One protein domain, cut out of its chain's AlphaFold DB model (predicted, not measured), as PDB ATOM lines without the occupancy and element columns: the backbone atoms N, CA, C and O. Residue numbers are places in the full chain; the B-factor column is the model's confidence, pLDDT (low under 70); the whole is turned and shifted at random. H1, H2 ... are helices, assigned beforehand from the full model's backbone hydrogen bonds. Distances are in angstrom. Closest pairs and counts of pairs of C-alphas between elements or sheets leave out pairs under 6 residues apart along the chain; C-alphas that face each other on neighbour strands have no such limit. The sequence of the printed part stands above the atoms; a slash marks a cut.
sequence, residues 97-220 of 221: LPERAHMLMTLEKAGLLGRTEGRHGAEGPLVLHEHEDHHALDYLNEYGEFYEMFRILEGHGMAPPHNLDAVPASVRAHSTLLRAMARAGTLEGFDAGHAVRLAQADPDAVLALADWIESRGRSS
ATOM      1  N   LEU A  97      78.168  30.566  90.305       74.12
ATOM      2  CA  LEU A  97      78.127  30.122  88.911       74.12
ATOM      3  C   LEU A  97      77.652  31.213  87.942       74.12
ATOM      4  O   LEU A  97      78.265  31.314  86.883       74.12
ATOM      5  N   PRO A  98      76.667  32.081  88.262       76.62
ATOM      6  CA  PRO A  98      76.306  33.191  87.378       76.62
ATOM      7  C   PRO A  98      77.462  34.174  87.168       76.62
ATOM      8  O   PRO A  98      77.720  34.615  86.048       76.62
ATOM      9  N   GLU A  99      78.209  34.497  88.225       83.12
ATOM     10  CA  GLU A  99      79.390  35.354  88.140       83.12
ATOM     11  C   GLU A  99      80.510  34.690  87.343       83.12
ATOM     12  O   GLU A  99      81.188  35.353  86.551       83.12
ATOM     13  N   ARG A 100      80.688  33.378  87.524       81.75
ATOM     14  CA  ARG A 100      81.656  32.588  86.768       81.75
ATOM     15  C   ARG A 100      81.286  32.525  85.287       81.75
ATOM     16  O   ARG A 100      82.131  32.805  84.443       81.75
ATOM     17  N   ALA A 101      80.025  32.261  84.973       78.25
ATOM     18  CA  ALA A 101      79.475  32.288  83.626       78.25
ATOM     19  C   ALA A 101      79.683  33.663  82.969       78.25
ATOM     20  O   ALA A 101      80.253  33.751  81.883       78.25
ATOM     21  N   HIS A 102      79.332  34.756  83.654       81.50
ATOM     22  CA  HIS A 102      79.520  36.119  83.148       81.50
ATOM     23  C   HIS A 102      81.005  36.464  82.916       81.50
ATOM     24  O   HIS A 102      81.358  37.113  81.923       81.50
ATOM     25  N   MET A 103      81.901  35.987  83.780       84.62
ATOM     26  CA  MET A 103      83.342  36.100  83.569       84.62
ATOM     27  C   MET A 103      83.784  35.385  82.285       84.62
ATOM     28  O   MET A 103      84.455  35.998  81.452       84.62
ATOM     29  N   LEU A 104      83.401  34.116  82.109       80.00
ATOM     30  CA  LEU A 104      83.765  33.321  80.932       80.00
ATOM     31  C   LEU A 104      83.223  33.951  79.640       80.00
ATOM     32  O   LEU A 104      83.963  34.108  78.670       80.00
ATOM     33  N   MET A 105      81.981  34.437  79.663       78.69
ATOM     34  CA  MET A 105      81.376  35.210  78.573       78.69
ATOM     35  C   MET A 105      82.195  36.444  78.196       78.69
ATOM     36  O   MET A 105      82.393  36.744  77.018       78.69
ATOM     37  N   THR A 106      82.661  37.185  79.199       83.06
ATOM     38  CA  THR A 106      83.450  38.403  78.992       83.06
ATOM     39  C   THR A 106      84.817  38.079  78.388       83.06
ATOM     40  O   THR A 106      85.265  38.771  77.473       83.06
ATOM     41  N   LEU A 107      85.461  37.003  78.849       81.06
ATOM     42  CA  LEU A 107      86.727  36.528  78.288       81.06
ATOM     43  C   LEU A 107      86.568  36.065  76.834       81.06
ATOM     44  O   LEU A 107      87.409  36.406  76.000       81.06
ATOM     45  N   GLU A 108      85.485  35.359  76.501       79.00
ATOM     46  CA  GLU A 108      85.250  34.932  75.119       79.00
ATOM     47  C   GLU A 108      84.944  36.103  74.188       79.00
ATOM     48  O   GLU A 108      85.521  36.200  73.106       79.00
ATOM     49  N   LYS A 109      84.096  37.050  74.609       79.50
ATOM     50  CA  LYS A 109      83.807  38.262  73.820       79.50
ATOM     51  C   LYS A 109      85.074  39.071  73.523       79.50
ATOM     52  O   LYS A 109      85.166  39.707  72.475       79.50
ATOM     53  N   ALA A 110      86.059  39.027  74.420       79.81
ATOM     54  CA  ALA A 110      87.372  39.638  74.231       79.81
ATOM     55  C   ALA A 110      88.334  38.794  73.363       79.81
ATOM     56  O   ALA A 110      89.455  39.226  73.093       79.81
ATOM     57  N   GLY A 111      87.920  37.601  72.921       76.06
ATOM     58  CA  GLY A 111      88.733  36.659  72.150       76.06
ATOM     59  C   GLY A 111      89.871  36.036  72.957       76.06
ATOM     60  O   GLY A 111      90.870  35.610  72.374       76.06
ATOM     61  N   LEU A 112      89.753  36.025  74.288       77.44
ATOM     62  CA  LEU A 112      90.814  35.593  75.194       77.44
ATOM     63  C   LEU A 112      90.765  34.093  75.494       77.44
ATOM     64  O   LEU A 112      91.798  33.563  75.882       77.44
ATOM     65  N   LEU A 113      89.640  33.397  75.280       72.75
ATOM     66  CA  LEU A 113      89.560  31.947  75.512       72.75
ATOM     67  C   LEU A 113      90.059  31.099  74.328       72.75
ATOM     68  O   LEU A 113      90.392  29.939  74.533       72.75
ATOM     69  N   GLY A 114      90.150  31.657  73.112       58.59
ATOM     70  CA  GLY A 114      90.303  30.861  71.883       58.59
ATOM     71  C   GLY A 114      91.478  31.182  70.948       58.59
ATOM     72  O   GLY A 114      91.482  30.682  69.823       58.59
ATOM     73  N   ARG A 115      92.474  32.009  71.310       51.19
ATOM     74  CA  ARG A 115      93.587  32.329  70.380       51.19
ATOM     75  C   ARG A 115      94.973  32.290  71.018       51.19
ATOM     76  O   ARG A 115      95.369  33.175  71.767       51.19
ATOM     77  N   THR A 116      95.764  31.317  70.575       45.34
ATOM     78  CA  THR A 116      97.210  31.188  70.824       45.34
ATOM     79  C   THR A 116      98.066  32.225  70.078       45.34
ATOM     80  O   THR A 116      99.276  32.275  70.285       45.34
ATOM     81  N   GLU A 117      97.479  33.073  69.224       45.22
ATOM     82  CA  GLU A 117      98.226  34.005  68.357       45.22
ATOM     83  C   GLU A 117      98.460  35.410  68.956       45.22
ATOM     84  O   GLU A 117      99.114  36.250  68.336       45.22
ATOM     85  N   GLY A 118      97.987  35.684  70.178       48.28
ATOM     86  CA  GLY A 118      98.255  36.932  70.903       48.28
ATOM     87  C   GLY A 118      99.225  36.741  72.076       48.28
ATOM     88  O   GLY A 118      99.084  35.798  72.847       48.28
ATOM     89  N   ARG A 119     100.177  37.672  72.284       48.97
ATOM     90  CA  ARG A 119     101.046  37.694  73.493       48.97
ATOM     91  C   ARG A 119     100.258  37.754  74.810       48.97
ATOM     92  O   ARG A 119     100.783  37.363  75.846       48.97
ATOM     93  N   HIS A 120      99.020  38.240  74.759       50.38
ATOM     94  CA  HIS A 120      98.061  38.247  75.857       50.38
ATOM     95  C   HIS A 120      96.854  37.422  75.383       50.38
ATOM     96  O   HIS A 120      96.210  37.820  74.416       50.38
ATOM     97  N   GLY A 121      96.622  36.248  75.979       48.69
ATOM     98  CA  GLY A 121      95.588  35.293  75.536       48.69
ATOM     99  C   GLY A 121      95.984  33.815  75.655       48.69
ATOM    100  O   GLY A 121      95.119  32.969  75.829       48.69
ATOM    101  N   ALA A 122      97.284  33.493  75.684       56.88
ATOM    102  CA  ALA A 122      97.763  32.113  75.882       56.88
ATOM    103  C   ALA A 122      97.338  31.493  77.232       56.88
ATOM    104  O   ALA A 122      97.327  30.278  77.394       56.88
ATOM    105  N   GLU A 123      96.995  32.350  78.193       61.56
ATOM    106  CA  GLU A 123      96.544  32.004  79.537       61.56
ATOM    107  C   GLU A 123      95.024  31.810  79.645       61.56
ATOM    108  O   GLU A 123      94.562  31.246  80.628       61.56
ATOM    109  N   GLY A 124      94.234  32.252  78.661       64.38
ATOM    110  CA  GLY A 124      92.772  32.215  78.752       64.38
ATOM    111  C   GLY A 124      92.177  30.807  78.840       64.38
ATOM    112  O   GLY A 124      91.323  30.590  79.696       64.38
ATOM    113  N   PRO A 125      92.677  29.812  78.083       64.56
ATOM    114  CA  PRO A 125      92.295  28.418  78.301       64.56
ATOM    115  C   PRO A 125      92.638  27.896  79.703       64.56
ATOM    116  O   PRO A 125      91.962  26.999  80.194       64.56
ATOM    117  N   LEU A 126      93.659  28.460  80.368       67.94
ATOM    118  CA  LEU A 126      94.061  28.052  81.721       67.94
ATOM    119  C   LEU A 126      93.104  28.558  82.808       67.94
ATOM    120  O   LEU A 126      93.199  28.131  83.958       67.94
ATOM    121  N   VAL A 127      92.193  29.472  82.464       71.69
ATOM    122  CA  VAL A 127      91.127  29.916  83.367       71.69
ATOM    123  C   VAL A 127      90.069  28.819  83.531       71.69
ATOM    124  O   VAL A 127      89.450  28.764  84.585       71.69
ATOM    125  N   LEU A 128      89.913  27.912  82.554       68.81
ATOM    126  CA  LEU A 128      88.911  26.831  82.512       68.81
ATOM    127  C   LEU A 128      89.349  25.577  83.301       68.81
ATOM    128  O   LEU A 128      89.381  24.462  82.772       68.81
ATOM    129  N   HIS A 129      89.786  25.756  84.544       66.44
ATOM    130  CA  HIS A 129      90.382  24.699  85.371       66.44
ATOM    131  C   HIS A 129      89.802  24.595  86.781       66.44
ATOM    132  O   HIS A 129      90.250  23.764  87.576       66.44
ATOM    133  N   GLU A 130      88.820  25.423  87.111       67.75
ATOM    134  CA  GLU A 130      88.115  25.345  88.378       67.75
ATOM    135  C   GLU A 130      86.988  24.310  88.259       67.75
ATOM    136  O   GLU A 130      86.360  24.162  87.215       67.75
ATOM    137  N   HIS A 131      86.722  23.562  89.332       62.72
ATOM    138  CA  HIS A 131      85.685  22.519  89.329       62.72
ATOM    139  C   HIS A 131      84.285  23.060  88.964       62.72
ATOM    140  O   HIS A 131      83.463  22.339  88.406       62.72
ATOM    141  N   GLU A 132      84.049  24.343  89.239       68.69
ATOM    142  CA  GLU A 132      82.838  25.099  88.908       68.69
ATOM    143  C   GLU A 132      82.670  25.364  87.405       68.69
ATOM    144  O   GLU A 132      81.566  25.685  86.977       68.69
ATOM    145  N   ASP A 133      83.722  25.238  86.588       70.88
ATOM    146  CA  ASP A 133      83.669  25.605  85.167       70.88
ATOM    147  C   ASP A 133      82.715  24.722  84.372       70.88
ATOM    148  O   ASP A 133      81.966  25.231  83.544       70.88
ATOM    149  N   HIS A 134      82.666  23.421  84.666       65.44
ATOM    150  CA  HIS A 134      81.694  22.526  84.036       65.44
ATOM    151  C   HIS A 134      80.259  22.972  84.347       65.44
ATOM    152  O   HIS A 134      79.422  23.058  83.454       65.44
ATOM    153  N   HIS A 135      79.991  23.342  85.600       71.00
ATOM    154  CA  HIS A 135      78.669  23.779  86.040       71.00
ATOM    155  C   HIS A 135      78.292  25.169  85.516       71.00
ATOM    156  O   HIS A 135      77.138  25.403  85.169       71.00
ATOM    157  N   ALA A 136      79.252  26.089  85.403       71.75
ATOM    158  CA  ALA A 136      79.029  27.409  84.817       71.75
ATOM    159  C   ALA A 136      78.724  27.317  83.312       71.75
ATOM    160  O   ALA A 136      77.987  28.139  82.770       71.75
ATOM    161  N   LEU A 137      79.269  26.306  82.636       69.00
ATOM    162  CA  LEU A 137      79.013  26.047  81.224       69.00
ATOM    163  C   LEU A 137      77.697  25.308  80.990       69.00
ATOM    164  O   LEU A 137      76.984  25.656  80.051       69.00
ATOM    165  N   ASP A 138      77.333  24.369  81.867       67.94
ATOM    166  CA  ASP A 138      75.992  23.776  81.884       67.94
ATOM    167  C   ASP A 138      74.926  24.863  82.099       67.94
ATOM    168  O   ASP A 138      73.947  24.915  81.354       67.94
ATOM    169  N   TYR A 139      75.172  25.799  83.027       69.75
ATOM    170  CA  TYR A 139      74.342  26.990  83.233       69.75
ATOM    171  C   TYR A 139      74.218  27.809  81.935       69.75
ATOM    172  O   TYR A 139      73.116  28.054  81.457       69.75
ATOM    173  N   LEU A 140      75.328  28.182  81.286       69.75
ATOM    174  CA  LEU A 140      75.287  28.938  80.022       69.75
ATOM    175  C   LEU A 140      74.571  28.199  78.875       69.75
ATOM    176  O   LEU A 140      73.968  28.844  78.014       69.75
ATOM    177  N   ASN A 141      74.631  26.865  78.851       67.25
ATOM    178  CA  ASN A 141      73.926  26.039  77.874       67.25
ATOM    179  C   ASN A 141      72.411  26.002  78.141       67.25
ATOM    180  O   ASN A 141      71.629  26.117  77.199       67.25
ATOM    181  N   GLU A 142      71.995  25.908  79.408       67.19
ATOM    182  CA  GLU A 142      70.583  25.939  79.812       67.19
ATOM    183  C   GLU A 142      69.910  27.278  79.466       67.19
ATOM    184  O   GLU A 142      68.785  27.294  78.970       67.19
ATOM    185  N   TYR A 143      70.628  28.397  79.610       66.50
ATOM    186  CA  TYR A 143      70.140  29.727  79.212       66.50
ATOM    187  C   TYR A 143      70.321  30.039  77.712       66.50
ATOM    188  O   TYR A 143      70.058  31.159  77.275       66.50
ATOM    189  N   GLY A 144      70.736  29.055  76.902       58.00
ATOM    190  CA  GLY A 144      70.812  29.159  75.441       58.00
ATOM    191  C   GLY A 144      71.891  30.107  74.918       58.00
ATOM    192  O   GLY A 144      71.893  30.431  73.729       58.00
ATOM    193  N   GLU A 145      72.810  30.560  75.772       61.41
ATOM    194  CA  GLU A 145      73.748  31.603  75.380       61.41
ATOM    195  C   GLU A 145      74.975  31.056  74.643       61.41
ATOM    196  O   GLU A 145      75.579  31.833  73.909       61.41
ATOM    197  N   PHE A 146      75.364  29.771  74.757       61.56
ATOM    198  CA  PHE A 146      76.771  29.451  74.448       61.56
ATOM    199  C   PHE A 146      77.157  28.023  73.975       61.56
ATOM    200  O   PHE A 146      77.956  27.331  74.602       61.56
ATOM    201  N   TYR A 147      76.704  27.607  72.783       55.31
ATOM    202  CA  TYR A 147      77.059  26.304  72.163       55.31
ATOM    203  C   TYR A 147      78.540  26.173  71.719       55.31
ATOM    204  O   TYR A 147      79.085  25.072  71.652       55.31
ATOM    205  N   GLU A 148      79.216  27.284  71.408       55.56
ATOM    206  CA  GLU A 148      80.588  27.268  70.865       55.56
ATOM    207  C   GLU A 148      81.667  27.000  71.933       55.56
ATOM    208  O   GLU A 148      82.732  26.473  71.615       55.56
ATOM    209  N   MET A 149      81.401  27.258  73.218       56.69
ATOM    210  CA  MET A 149      82.401  27.045  74.275       56.69
ATOM    211  C   MET A 149      82.572  25.568  74.658       56.69
ATOM    212  O   MET A 149      83.691  25.149  74.953       56.69
ATOM    213  N   PHE A 150      81.524  24.746  74.519       55.19
ATOM    214  CA  PHE A 150      81.652  23.284  74.589       55.19
ATOM    215  C   PHE A 150      82.630  22.749  73.529       55.19
ATOM    216  O   PHE A 150      83.444  21.874  73.819       55.19
ATOM    217  N   ARG A 151      82.642  23.337  72.323       56.62
ATOM    218  CA  ARG A 151      83.611  22.993  71.268       56.62
ATOM    219  C   ARG A 151      85.024  23.489  71.555       56.62
ATOM    220  O   ARG A 151      85.976  22.803  71.191       56.62
ATOM    221  N   ILE A 152      85.173  24.650  72.195       54.78
ATOM    222  CA  ILE A 152      86.481  25.153  72.652       54.78
ATOM    223  C   ILE A 152      87.071  24.190  73.694       54.78
ATOM    224  O   ILE A 152      88.239  23.817  73.585       54.78
ATOM    225  N   LEU A 153      86.256  23.705  74.636       54.06
ATOM    226  CA  LEU A 153      86.669  22.709  75.628       54.06
ATOM    227  C   LEU A 153      87.021  21.346  75.017       54.06
ATOM    228  O   LEU A 153      88.110  20.826  75.272       54.06
ATOM    229  N   GLU A 154      86.132  20.774  74.197       55.66
ATOM    230  CA  GLU A 154      86.372  19.487  73.528       55.66
ATOM    231  C   GLU A 154      87.586  19.557  72.592       55.66
ATOM    232  O   GLU A 154      88.401  18.635  72.542       55.66
ATOM    233  N   GLY A 155      87.747  20.676  71.878       52.97
ATOM    234  CA  GLY A 155      88.845  20.900  70.944       52.97
ATOM    235  C   GLY A 155      90.204  21.120  71.611       52.97
ATOM    236  O   GLY A 155      91.227  20.954  70.948       52.97
ATOM    237  N   HIS A 156      90.248  21.499  72.893       51.75
ATOM    238  CA  HIS A 156      91.499  21.751  73.617       51.75
ATOM    239  C   HIS A 156      91.971  20.566  74.472       51.75
ATOM    240  O   HIS A 156      93.071  20.630  75.016       51.75
ATOM    241  N   GLY A 157      91.205  19.468  74.572       46.50
ATOM    242  CA  GLY A 157      91.627  18.275  75.321       46.50
ATOM    243  C   GLY A 157      92.005  18.584  76.776       46.50
ATOM    244  O   GLY A 157      92.943  17.997  77.316       46.50
ATOM    245  N   MET A 158      91.323  19.555  77.388       51.62
ATOM    246  CA  MET A 158      91.680  20.105  78.693       51.62
ATOM    247  C   MET A 158      91.102  19.232  79.804       51.62
ATOM    248  O   MET A 158      90.074  19.546  80.397       51.62
ATOM    249  N   ALA A 159      91.779  18.126  80.112       46.78
ATOM    250  CA  ALA A 159      91.677  17.590  81.462       46.78
ATOM    251  C   ALA A 159      92.189  18.682  82.424       46.78
ATOM    252  O   ALA A 159      93.259  19.243  82.158       46.78
ATOM    253  N   PRO A 160      91.462  19.019  83.506       48.34
ATOM    254  CA  PRO A 160      91.941  20.007  84.465       48.34
ATOM    255  C   PRO A 160      93.339  19.592  84.948       48.34
ATOM    256  O   PRO A 160      93.565  18.400  85.195       48.34
ATOM    257  N   PRO A 161      94.306  20.521  85.058       48.03
ATOM    258  CA  PRO A 161      95.621  20.186  85.565       48.03
ATOM    259  C   PRO A 161      95.440  19.559  86.947       48.03
ATOM    260  O   PRO A 161      94.854  20.161  87.842       48.03
ATOM    261  N   HIS A 162      95.963  18.346  87.140       48.09
ATOM    262  CA  HIS A 162      95.880  17.620  88.414       48.09
ATOM    263  C   HIS A 162      96.518  18.374  89.600       48.09
ATOM    264  O   HIS A 162      96.427  17.917  90.738       48.09
ATOM    265  N   ASN A 163      97.177  19.509  89.345       56.75
ATOM    266  CA  ASN A 163      97.809  20.362  90.333       56.75
ATOM    267  C   ASN A 163      97.428  21.839  90.105       56.75
ATOM    268  O   ASN A 163      97.813  22.425  89.094       56.75
ATOM    269  N   LEU A 164      96.735  22.457  91.068       52.94
ATOM    270  CA  LEU A 164      96.368  23.883  91.054       52.94
ATOM    271  C   LEU A 164      97.588  24.822  91.118       52.94
ATOM    272  O   LEU A 164      97.519  25.954  90.633       52.94
ATOM    273  N   ASP A 165      98.729  24.345  91.632       56.81
ATOM    274  CA  ASP A 165      99.998  25.086  91.613       56.81
ATOM    275  C   ASP A 165     100.608  25.173  90.204       56.81
ATOM    276  O   ASP A 165     101.521  25.965  89.972       56.81
ATOM    277  N   ALA A 166     100.102  24.389  89.242       66.12
ATOM    278  CA  ALA A 166     100.500  24.479  87.838       66.12
ATOM    279  C   ALA A 166      99.839  25.658  87.103       66.12
ATOM    280  O   ALA A 166     100.284  26.029  86.016       66.12
ATOM    281  N   VAL A 167      98.797  26.263  87.686       73.81
ATOM    282  CA  VAL A 167      98.145  27.452  87.132       73.81
ATOM    283  C   VAL A 167      99.021  28.679  87.434       73.81
ATOM    284  O   VAL A 167      99.413  28.877  88.587       73.81
ATOM    285  N   PRO A 168      99.364  29.531  86.452       84.06
ATOM    286  CA  PRO A 168     100.154  30.732  86.718       84.06
ATOM    287  C   PRO A 168      99.463  31.678  87.713       84.06
ATOM    288  O   PRO A 168      98.238  31.811  87.722       84.06
ATOM    289  N   ALA A 169     100.242  32.380  88.542       86.25
ATOM    290  CA  ALA A 169      99.696  33.336  89.514       86.25
ATOM    291  C   ALA A 169      98.888  34.458  88.841       86.25
ATOM    292  O   ALA A 169      97.850  34.859  89.362       86.25
ATOM    293  N   SER A 170      99.314  34.897  87.653       86.94
ATOM    294  CA  SER A 170      98.581  35.845  86.813       86.94
ATOM    295  C   SER A 170      97.201  35.323  86.411       86.94
ATOM    296  O   SER A 170      96.250  36.100  86.404       86.94
ATOM    297  N   VAL A 171      97.066  34.021  86.132       83.94
ATOM    298  CA  VAL A 171      95.788  33.378  85.788       83.94
ATOM    299  C   VAL A 171      94.827  33.405  86.958       83.94
ATOM    300  O   VAL A 171      93.699  33.877  86.826       83.94
ATOM    301  N   ARG A 172      95.304  32.979  88.132       86.12
ATOM    302  CA  ARG A 172      94.507  33.045  89.359       86.12
ATOM    303  C   ARG A 172      94.081  34.481  89.658       86.12
ATOM    304  O   ARG A 172      92.905  34.723  89.886       86.12
ATOM    305  N   ALA A 173      95.005  35.435  89.578       90.19
ATOM    306  CA  ALA A 173      94.735  36.826  89.913       90.19
ATOM    307  C   ALA A 173      93.687  37.481  88.996       90.19
ATOM    308  O   ALA A 173      92.742  38.086  89.505       90.19
ATOM    309  N   HIS A 174      93.781  37.341  87.664       89.06
ATOM    310  CA  HIS A 174      92.756  37.937  86.798       89.06
ATOM    311  C   HIS A 174      91.411  37.202  86.876       89.06
ATOM    312  O   HIS A 174      90.379  37.864  86.823       89.06
ATOM    313  N   SER A 175      91.404  35.875  87.066       86.94
ATOM    314  CA  SER A 175      90.181  35.103  87.346       86.94
ATOM    315  C   SER A 175      89.466  35.636  88.597       86.94
ATOM    316  O   SER A 175      88.288  36.001  88.549       86.94
ATOM    317  N   THR A 176      90.200  35.787  89.705       89.44
ATOM    318  CA  THR A 176      89.665  36.321  90.966       89.44
ATOM    319  C   THR A 176      89.137  37.747  90.803       89.44
ATOM    320  O   THR A 176      88.033  38.039  91.266       89.44
ATOM    321  N   LEU A 177      89.862  38.626  90.101       92.19
ATOM    322  CA  LEU A 177      89.414  40.000  89.850       92.19
ATOM    323  C   LEU A 177      88.111  40.046  89.048       92.19
ATOM    324  O   LEU A 177      87.167  40.725  89.453       92.19
ATOM    325  N   LEU A 178      88.039  39.334  87.922       90.75
ATOM    326  CA  LEU A 178      86.856  39.373  87.063       90.75
ATOM    327  C   LEU A 178      85.631  38.766  87.768       90.75
ATOM    328  O   LEU A 178      84.534  39.304  87.627       90.75
ATOM    329  N   ARG A 179      85.810  37.723  88.593       88.12
ATOM    330  CA  ARG A 179      84.744  37.169  89.447       88.12
ATOM    331  C   ARG A 179      84.266  38.184  90.493       88.12
ATOM    332  O   ARG A 179      83.060  38.364  90.656       88.12
ATOM    333  N   ALA A 180      85.184  38.880  91.166       90.19
ATOM    334  CA  ALA A 180      84.833  39.928  92.127       90.19
ATOM    335  C   ALA A 180      84.053  41.075  91.456       90.19
ATOM    336  O   ALA A 180      83.059  41.557  91.999       90.19
ATOM    337  N   MET A 181      84.453  41.469  90.244       91.81
ATOM    338  CA  MET A 181      83.751  42.479  89.447       91.81
ATOM    339  C   MET A 181      82.378  42.007  88.961       91.81
ATOM    340  O   MET A 181      81.430  42.789  88.993       91.81
ATOM    341  N   ALA A 182      82.243  40.746  88.539       88.31
ATOM    342  CA  ALA A 182      80.957  40.162  88.159       88.31
ATOM    343  C   ALA A 182      79.976  40.199  89.338       88.31
ATOM    344  O   ALA A 182      78.858  40.686  89.195       88.31
ATOM    345  N   ARG A 183      80.443  39.796  90.526       86.00
ATOM    346  CA  ARG A 183      79.664  39.835  91.771       86.00
ATOM    347  C   ARG A 183      79.265  41.251  92.184       86.00
ATOM    348  O   ARG A 183      78.183  41.459  92.727       86.00
ATOM    349  N   ALA A 184      80.139  42.225  91.942       88.44
ATOM    350  CA  ALA A 184      79.872  43.636  92.202       88.44
ATOM    351  C   ALA A 184      79.011  44.311  91.112       88.44
ATOM    352  O   ALA A 184      78.655  45.478  91.271       88.44
ATOM    353  N   GLY A 185      78.689  43.614  90.015       86.69
ATOM    354  CA  GLY A 185      77.945  44.173  88.883       86.69
ATOM    355  C   GLY A 185      78.742  45.178  88.042       86.69
ATOM    356  O   GLY A 185      78.153  45.977  87.324       86.69
ATOM    357  N   THR A 186      80.076  45.171  88.126       88.75
ATOM    358  CA  THR A 186      80.957  46.141  87.445       88.75
ATOM    359  C   THR A 186      81.723  45.548  86.264       88.75
ATOM    360  O   THR A 186      82.631  46.189  85.742       88.75
ATOM    361  N   LEU A 187      81.430  44.302  85.886       87.00
ATOM    362  CA  LEU A 187      82.119  43.622  84.788       87.00
ATOM    363  C   LEU A 187      81.662  44.125  83.407       87.00
ATOM    364  O   LEU A 187      82.434  44.103  82.450       87.00
ATOM    365  N   GLU A 188      80.424  44.605  83.296       83.38
ATOM    366  CA  GLU A 188      79.872  45.079  82.030       83.38
ATOM    367  C   GLU A 188      80.662  46.287  81.491       83.38
ATOM    368  O   GLU A 188      80.886  47.277  82.186       83.38
ATOM    369  N   GLY A 189      81.118  46.193  80.237       81.25
ATOM    370  CA  GLY A 189      81.918  47.236  79.583       81.25
ATOM    371  C   GLY A 189      83.389  47.306  80.021       81.25
ATOM    372  O   GLY A 189      84.123  48.164  79.529       81.25
ATOM    373  N   PHE A 190      83.845  46.417  80.908       87.31
ATOM    374  CA  PHE A 190      85.242  46.358  81.335       87.31
ATOM    375  C   PHE A 190      86.135  45.628  80.310       87.31
ATOM    376  O   PHE A 190      85.776  44.575  79.785       87.31
ATOM    377  N   ASP A 191      87.337  46.159  80.044       87.88
ATOM    378  CA  ASP A 191      88.337  45.503  79.182       87.88
ATOM    379  C   ASP A 191      88.996  44.332  79.927       87.88
ATOM    380  O   ASP A 191      89.966  44.513  80.666       87.88
ATOM    381  N   ALA A 192      88.513  43.107  79.701       85.75
ATOM    382  CA  ALA A 192      89.109  41.905  80.288       85.75
ATOM    383  C   ALA A 192      90.589  41.713  79.906       85.75
ATOM    384  O   ALA A 192      91.371  41.198  80.708       85.75
ATOM    385  N   GLY A 193      91.021  42.203  78.740       86.38
ATOM    386  CA  GLY A 193      92.433  42.206  78.364       86.38
ATOM    387  C   GLY A 193      93.276  43.100  79.277       86.38
ATOM    388  O   GLY A 193      94.457  42.820  79.495       86.38
ATOM    389  N   HIS A 194      92.689  44.153  79.851       87.94
ATOM    390  CA  HIS A 194      93.346  44.992  80.851       87.94
ATOM    391  C   HIS A 194      93.562  44.238  82.166       87.94
ATOM    392  O   HIS A 194      94.666  44.305  82.701       87.94
ATOM    393  N   ALA A 195      92.582  43.462  82.645       88.81
ATOM    394  CA  ALA A 195      92.767  42.612  83.829       88.81
ATOM    395  C   ALA A 195      93.885  41.580  83.635       88.81
ATOM    396  O   ALA A 195      94.722  41.424  84.521       88.81
ATOM    397  N   VAL A 196      93.957  40.937  82.463       87.00
ATOM    398  CA  VAL A 196      95.053  40.006  82.141       87.00
ATOM    399  C   VAL A 196      96.407  40.720  82.196       87.00
ATOM    400  O   VAL A 196      97.335  40.233  82.837       87.00
ATOM    401  N   ARG A 197      96.530  41.907  81.581       89.62
ATOM    402  CA  ARG A 197      97.781  42.690  81.605       89.62
ATOM    403  C   ARG A 197      98.168  43.144  83.014       89.62
ATOM    404  O   ARG A 197      99.349  43.101  83.344       89.62
ATOM    405  N   LEU A 198      97.200  43.560  83.835       91.38
ATOM    406  CA  LEU A 198      97.437  43.919  85.237       91.38
ATOM    407  C   LEU A 198      97.956  42.719  86.027       91.38
ATOM    408  O   LEU A 198      98.968  42.831  86.709       91.38
ATOM    409  N   ALA A 199      97.315  41.561  85.881       91.06
ATOM    410  CA  ALA A 199      97.699  40.356  86.603       91.06
ATOM    411  C   ALA A 199      99.052  39.798  86.148       91.06
ATOM    412  O   ALA A 199      99.774  39.217  86.946       91.06
ATOM    413  N   GLN A 200      99.424  39.987  84.881       89.38
ATOM    414  CA  GLN A 200     100.765  39.658  84.394       89.38
ATOM    415  C   GLN A 200     101.842  40.613  84.928       89.38
ATOM    416  O   GLN A 200     102.999  40.214  85.044       89.38
ATOM    417  N   ALA A 201     101.483  41.864  85.231       93.69
ATOM    418  CA  ALA A 201     102.405  42.852  85.783       93.69
ATOM    419  C   ALA A 201     102.599  42.688  87.298       93.69
ATOM    420  O   ALA A 201     103.733  42.744  87.768       93.69
ATOM    421  N   ASP A 202     101.509  42.493  88.043       95.38
ATOM    422  CA  ASP A 202     101.514  42.337  89.499       95.38
ATOM    423  C   ASP A 202     100.294  41.510  89.967       95.38
ATOM    424  O   ASP A 202      99.212  42.064  90.205       95.38
ATOM    425  N   PRO A 203     100.432  40.173  90.079       94.00
ATOM    426  CA  PRO A 203      99.352  39.305  90.542       94.00
ATOM    427  C   PRO A 203      98.866  39.640  91.958       94.00
ATOM    428  O   PRO A 203      97.664  39.580  92.219       94.00
ATOM    429  N   ASP A 204      99.774  40.009  92.867       95.56
ATOM    430  CA  ASP A 204      99.451  40.245  94.279       95.56
ATOM    431  C   ASP A 204      98.625  41.528  94.443       95.56
ATOM    432  O   ASP A 204      97.635  41.547  95.180       95.56
ATOM    433  N   ALA A 205      98.967  42.589  93.704       96.38
ATOM    434  CA  ALA A 205      98.175  43.817  93.681       96.38
ATOM    435  C   ALA A 205      96.768  43.591  93.104       96.38
ATOM    436  O   ALA A 205      95.796  44.182  93.582       96.38
ATOM    437  N   VAL A 206      96.639  42.725  92.094       96.62
ATOM    438  CA  VAL A 206      95.338  42.371  91.511       96.62
ATOM    439  C   VAL A 206      94.480  41.570  92.490       96.62
ATOM    440  O   VAL A 206      93.286  41.850  92.607       96.62
ATOM    441  N   LEU A 207      95.071  40.633  93.235       94.88
ATOM    442  CA  LEU A 207      94.366  39.912  94.299       94.88
ATOM    443  C   LEU A 207      93.885  40.869  95.397       94.88
ATOM    444  O   LEU A 207      92.711  40.840  95.762       94.88
ATOM    445  N   ALA A 208      94.740  41.795  95.843       95.50
ATOM    446  CA  ALA A 208      94.359  42.805  96.829       95.50
ATOM    447  C   ALA A 208      93.219  43.719  96.335       95.50
ATOM    448  O   ALA A 208      92.352  44.118  97.117       95.50
ATOM    449  N   LEU A 209      93.192  44.046  95.038       94.81
ATOM    450  CA  LEU A 209      92.092  44.796  94.431       94.81
ATOM    451  C   LEU A 209      90.787  43.989  94.431       94.81
ATOM    452  O   LEU A 209      89.737  44.540  94.758       94.81
ATOM    453  N   ALA A 210      90.844  42.702  94.090       94.12
ATOM    454  CA  ALA A 210      89.677  41.827  94.115       94.12
ATOM    455  C   ALA A 210      89.086  41.719  95.533       94.12
ATOM    456  O   ALA A 210      87.887  41.943  95.712       94.12
ATOM    457  N   ASP A 211      89.933  41.505  96.545       94.44
ATOM    458  CA  ASP A 211      89.534  41.475  97.959       94.44
ATOM    459  C   ASP A 211      88.871  42.790  98.392       94.44
ATOM    460  O   ASP A 211      87.851  42.806  99.095       94.44
ATOM    461  N   TRP A 212      89.420  43.923  97.942       93.94
ATOM    462  CA  TRP A 212      88.844  45.231  98.227       93.94
ATOM    463  C   TRP A 212      87.442  45.385  97.617       93.94
ATOM    464  O   TRP A 212      86.527  45.832  98.320       93.94
ATOM    465  N   ILE A 213      87.245  44.971  96.359       92.50
ATOM    466  CA  ILE A 213      85.937  44.992  95.677       92.50
ATOM    467  C   ILE A 213      84.931  44.114  96.430       92.50
ATOM    468  O   ILE A 213      83.813  44.560  96.711       92.50
ATOM    469  N   GLU A 214      85.330  42.907  96.839       86.88
ATOM    470  CA  GLU A 214      84.454  42.014  97.600       86.88
ATOM    471  C   GLU A 214      84.044  42.604  98.955       86.88
ATOM    472  O   GLU A 214      82.874  42.521  99.345       86.88
ATOM    473  N   SER A 215      84.974  43.241  99.672       87.12
ATOM    474  CA  SER A 215      84.682  43.851 100.977       87.12
ATOM    475  C   SER A 215      83.682  45.016 100.880       87.12
ATOM    476  O   SER A 215      82.838  45.207 101.763       87.12
ATOM    477  N   ARG A 216      83.725  45.767  99.771       80.81
ATOM    478  CA  ARG A 216      82.792  46.859  99.454       80.81
ATOM    479  C   ARG A 216      81.404  46.339  99.088       80.81
ATOM    480  O   ARG A 216      80.422  46.889  99.581       80.81
ATOM    481  N   GLY A 217      81.318  45.268  98.297       64.38
ATOM    482  CA  GLY A 217      80.043  44.643  97.924       64.38
ATOM    483  C   GLY A 217      79.265  44.080  99.121       64.38
ATOM    484  O   GLY A 217      78.042  44.184  99.163       64.38
ATOM    485  N   ARG A 218      79.966  43.557 100.139       58.69
ATOM    486  CA  ARG A 218      79.345  43.046 101.381       58.69
ATOM    487  C   ARG A 218      78.866  44.145 102.333       58.69
ATOM    488  O   ARG A 218      77.974  43.892 103.127       58.69
ATOM    489  N   SER A 219      79.432  45.350 102.254       56.50
ATOM    490  CA  SER A 219      79.058  46.483 103.123       56.50
ATOM    491  C   SER A 219      77.832  47.269 102.626       56.50
ATOM    492  O   SER A 219      77.412  48.216 103.282       56.50
ATOM    493  N   SER A 220      77.292  46.917 101.453       50.16
ATOM    494  CA  SER A 220      76.170  47.600 100.791       50.16
ATOM    495  C   SER A 220      74.867  46.781 100.775       50.16
ATOM    496  O   SER A 220      73.890  47.236 100.177       50.16
TER     497      SER A 220
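AT A GLANCE: This is residues 97 to 220 of the 221 residues of an uncharacterized protein of Streptomyces sp. SID5998 (UniProt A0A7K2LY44). H5 and H7 run side by side with H6 folded back along H5; across the other side of H5 stands H1, and beyond H1 lies a looser hairpin of H3 and H4. Short H2 packs on the first part of H5, and the long loop of residues 157 to 168 runs from the H4 end back to H5. The printed part has 124 residues with seven named helices, H1 to H7 in chain order, and no named strand: all helix. It is compact, with a radius of gyration of the C-alphas of 13.9 A, and spans 40 by 31 by 27 A.

HOW THE PARTS SIT: Begin with the longest helix, H7, residues 203 to 218, which touches H5, residues 169 to 183, at a shallow tilt of 18 degrees, the same way; look at Leu 177 and Ala 210, their closest C-alphas, 4.6 A apart. H5 is the hub, touching four helices. With H6, residues 192 to 201, it forms a helical hairpin at a steep tilt of 39 degrees, the closest C-alphas being those of Ser 170 and Ala 199, 4.6 A apart. H6 and H7 only just touch, with 3 pairs of C-alphas within 8 A, and only at the corner by their link. H1, residues 97 to 109, touches H5 with residues 99 to 103 alone, at a steep tilt of 66 degrees, opposite ways; the closest C-alphas are those of Glu 99 and Ala 182, 5.1 A apart. H2, residues 124 to 127, touches residues 171 to 175 of H5; the C-alphas of Val 127 and Val 171 are closest, at 6.3 A. With residues 97 to 101 alone H1 touches H3, residues 132 to 142, about perpendicular at 80 degrees; the closest C-alphas, of Leu 97 and Ala 136, are 5.0 A apart. H3 and H4, residues 147 to 156, are a helical hairpin that only just touches, with 3 pairs within 8 A, Asn 141 and Tyr 147 closest at 6.5 A between C-alphas. H4 and H7 are apart. Every O i to N i+4 pair is within hydrogen-bond range in H1, H3, H5, H6 and H7; in H4 5 of 6 are, and H2 is too short for such a pair.

IN THESE COORDINATES: Find C-alpha 97 at (78.127, 30.122, 88.911); from there H1 runs 18.1 A to Lys 109. H3 measures 15.3 A, H4 15.2 A and H6 14.4 A. H5 begins at C-alpha 169, (99.696, 33.336, 89.514), and covers 21.2 A. H7 covers 23.1 A and ends at C-alpha 218, (79.345, 43.046, 101.381).

THE WHOLE: The C-alphas farthest apart, those of Gly 155 and Ser 219, are 42.3 A apart. The printed part has no cut; the links H1 to H2 and H4 to H5 are long. Look at the B-factor column for the mean pLDDT of the printed part, 73.9; low values fall for instance at residues 114 to 126 and 137 to 166.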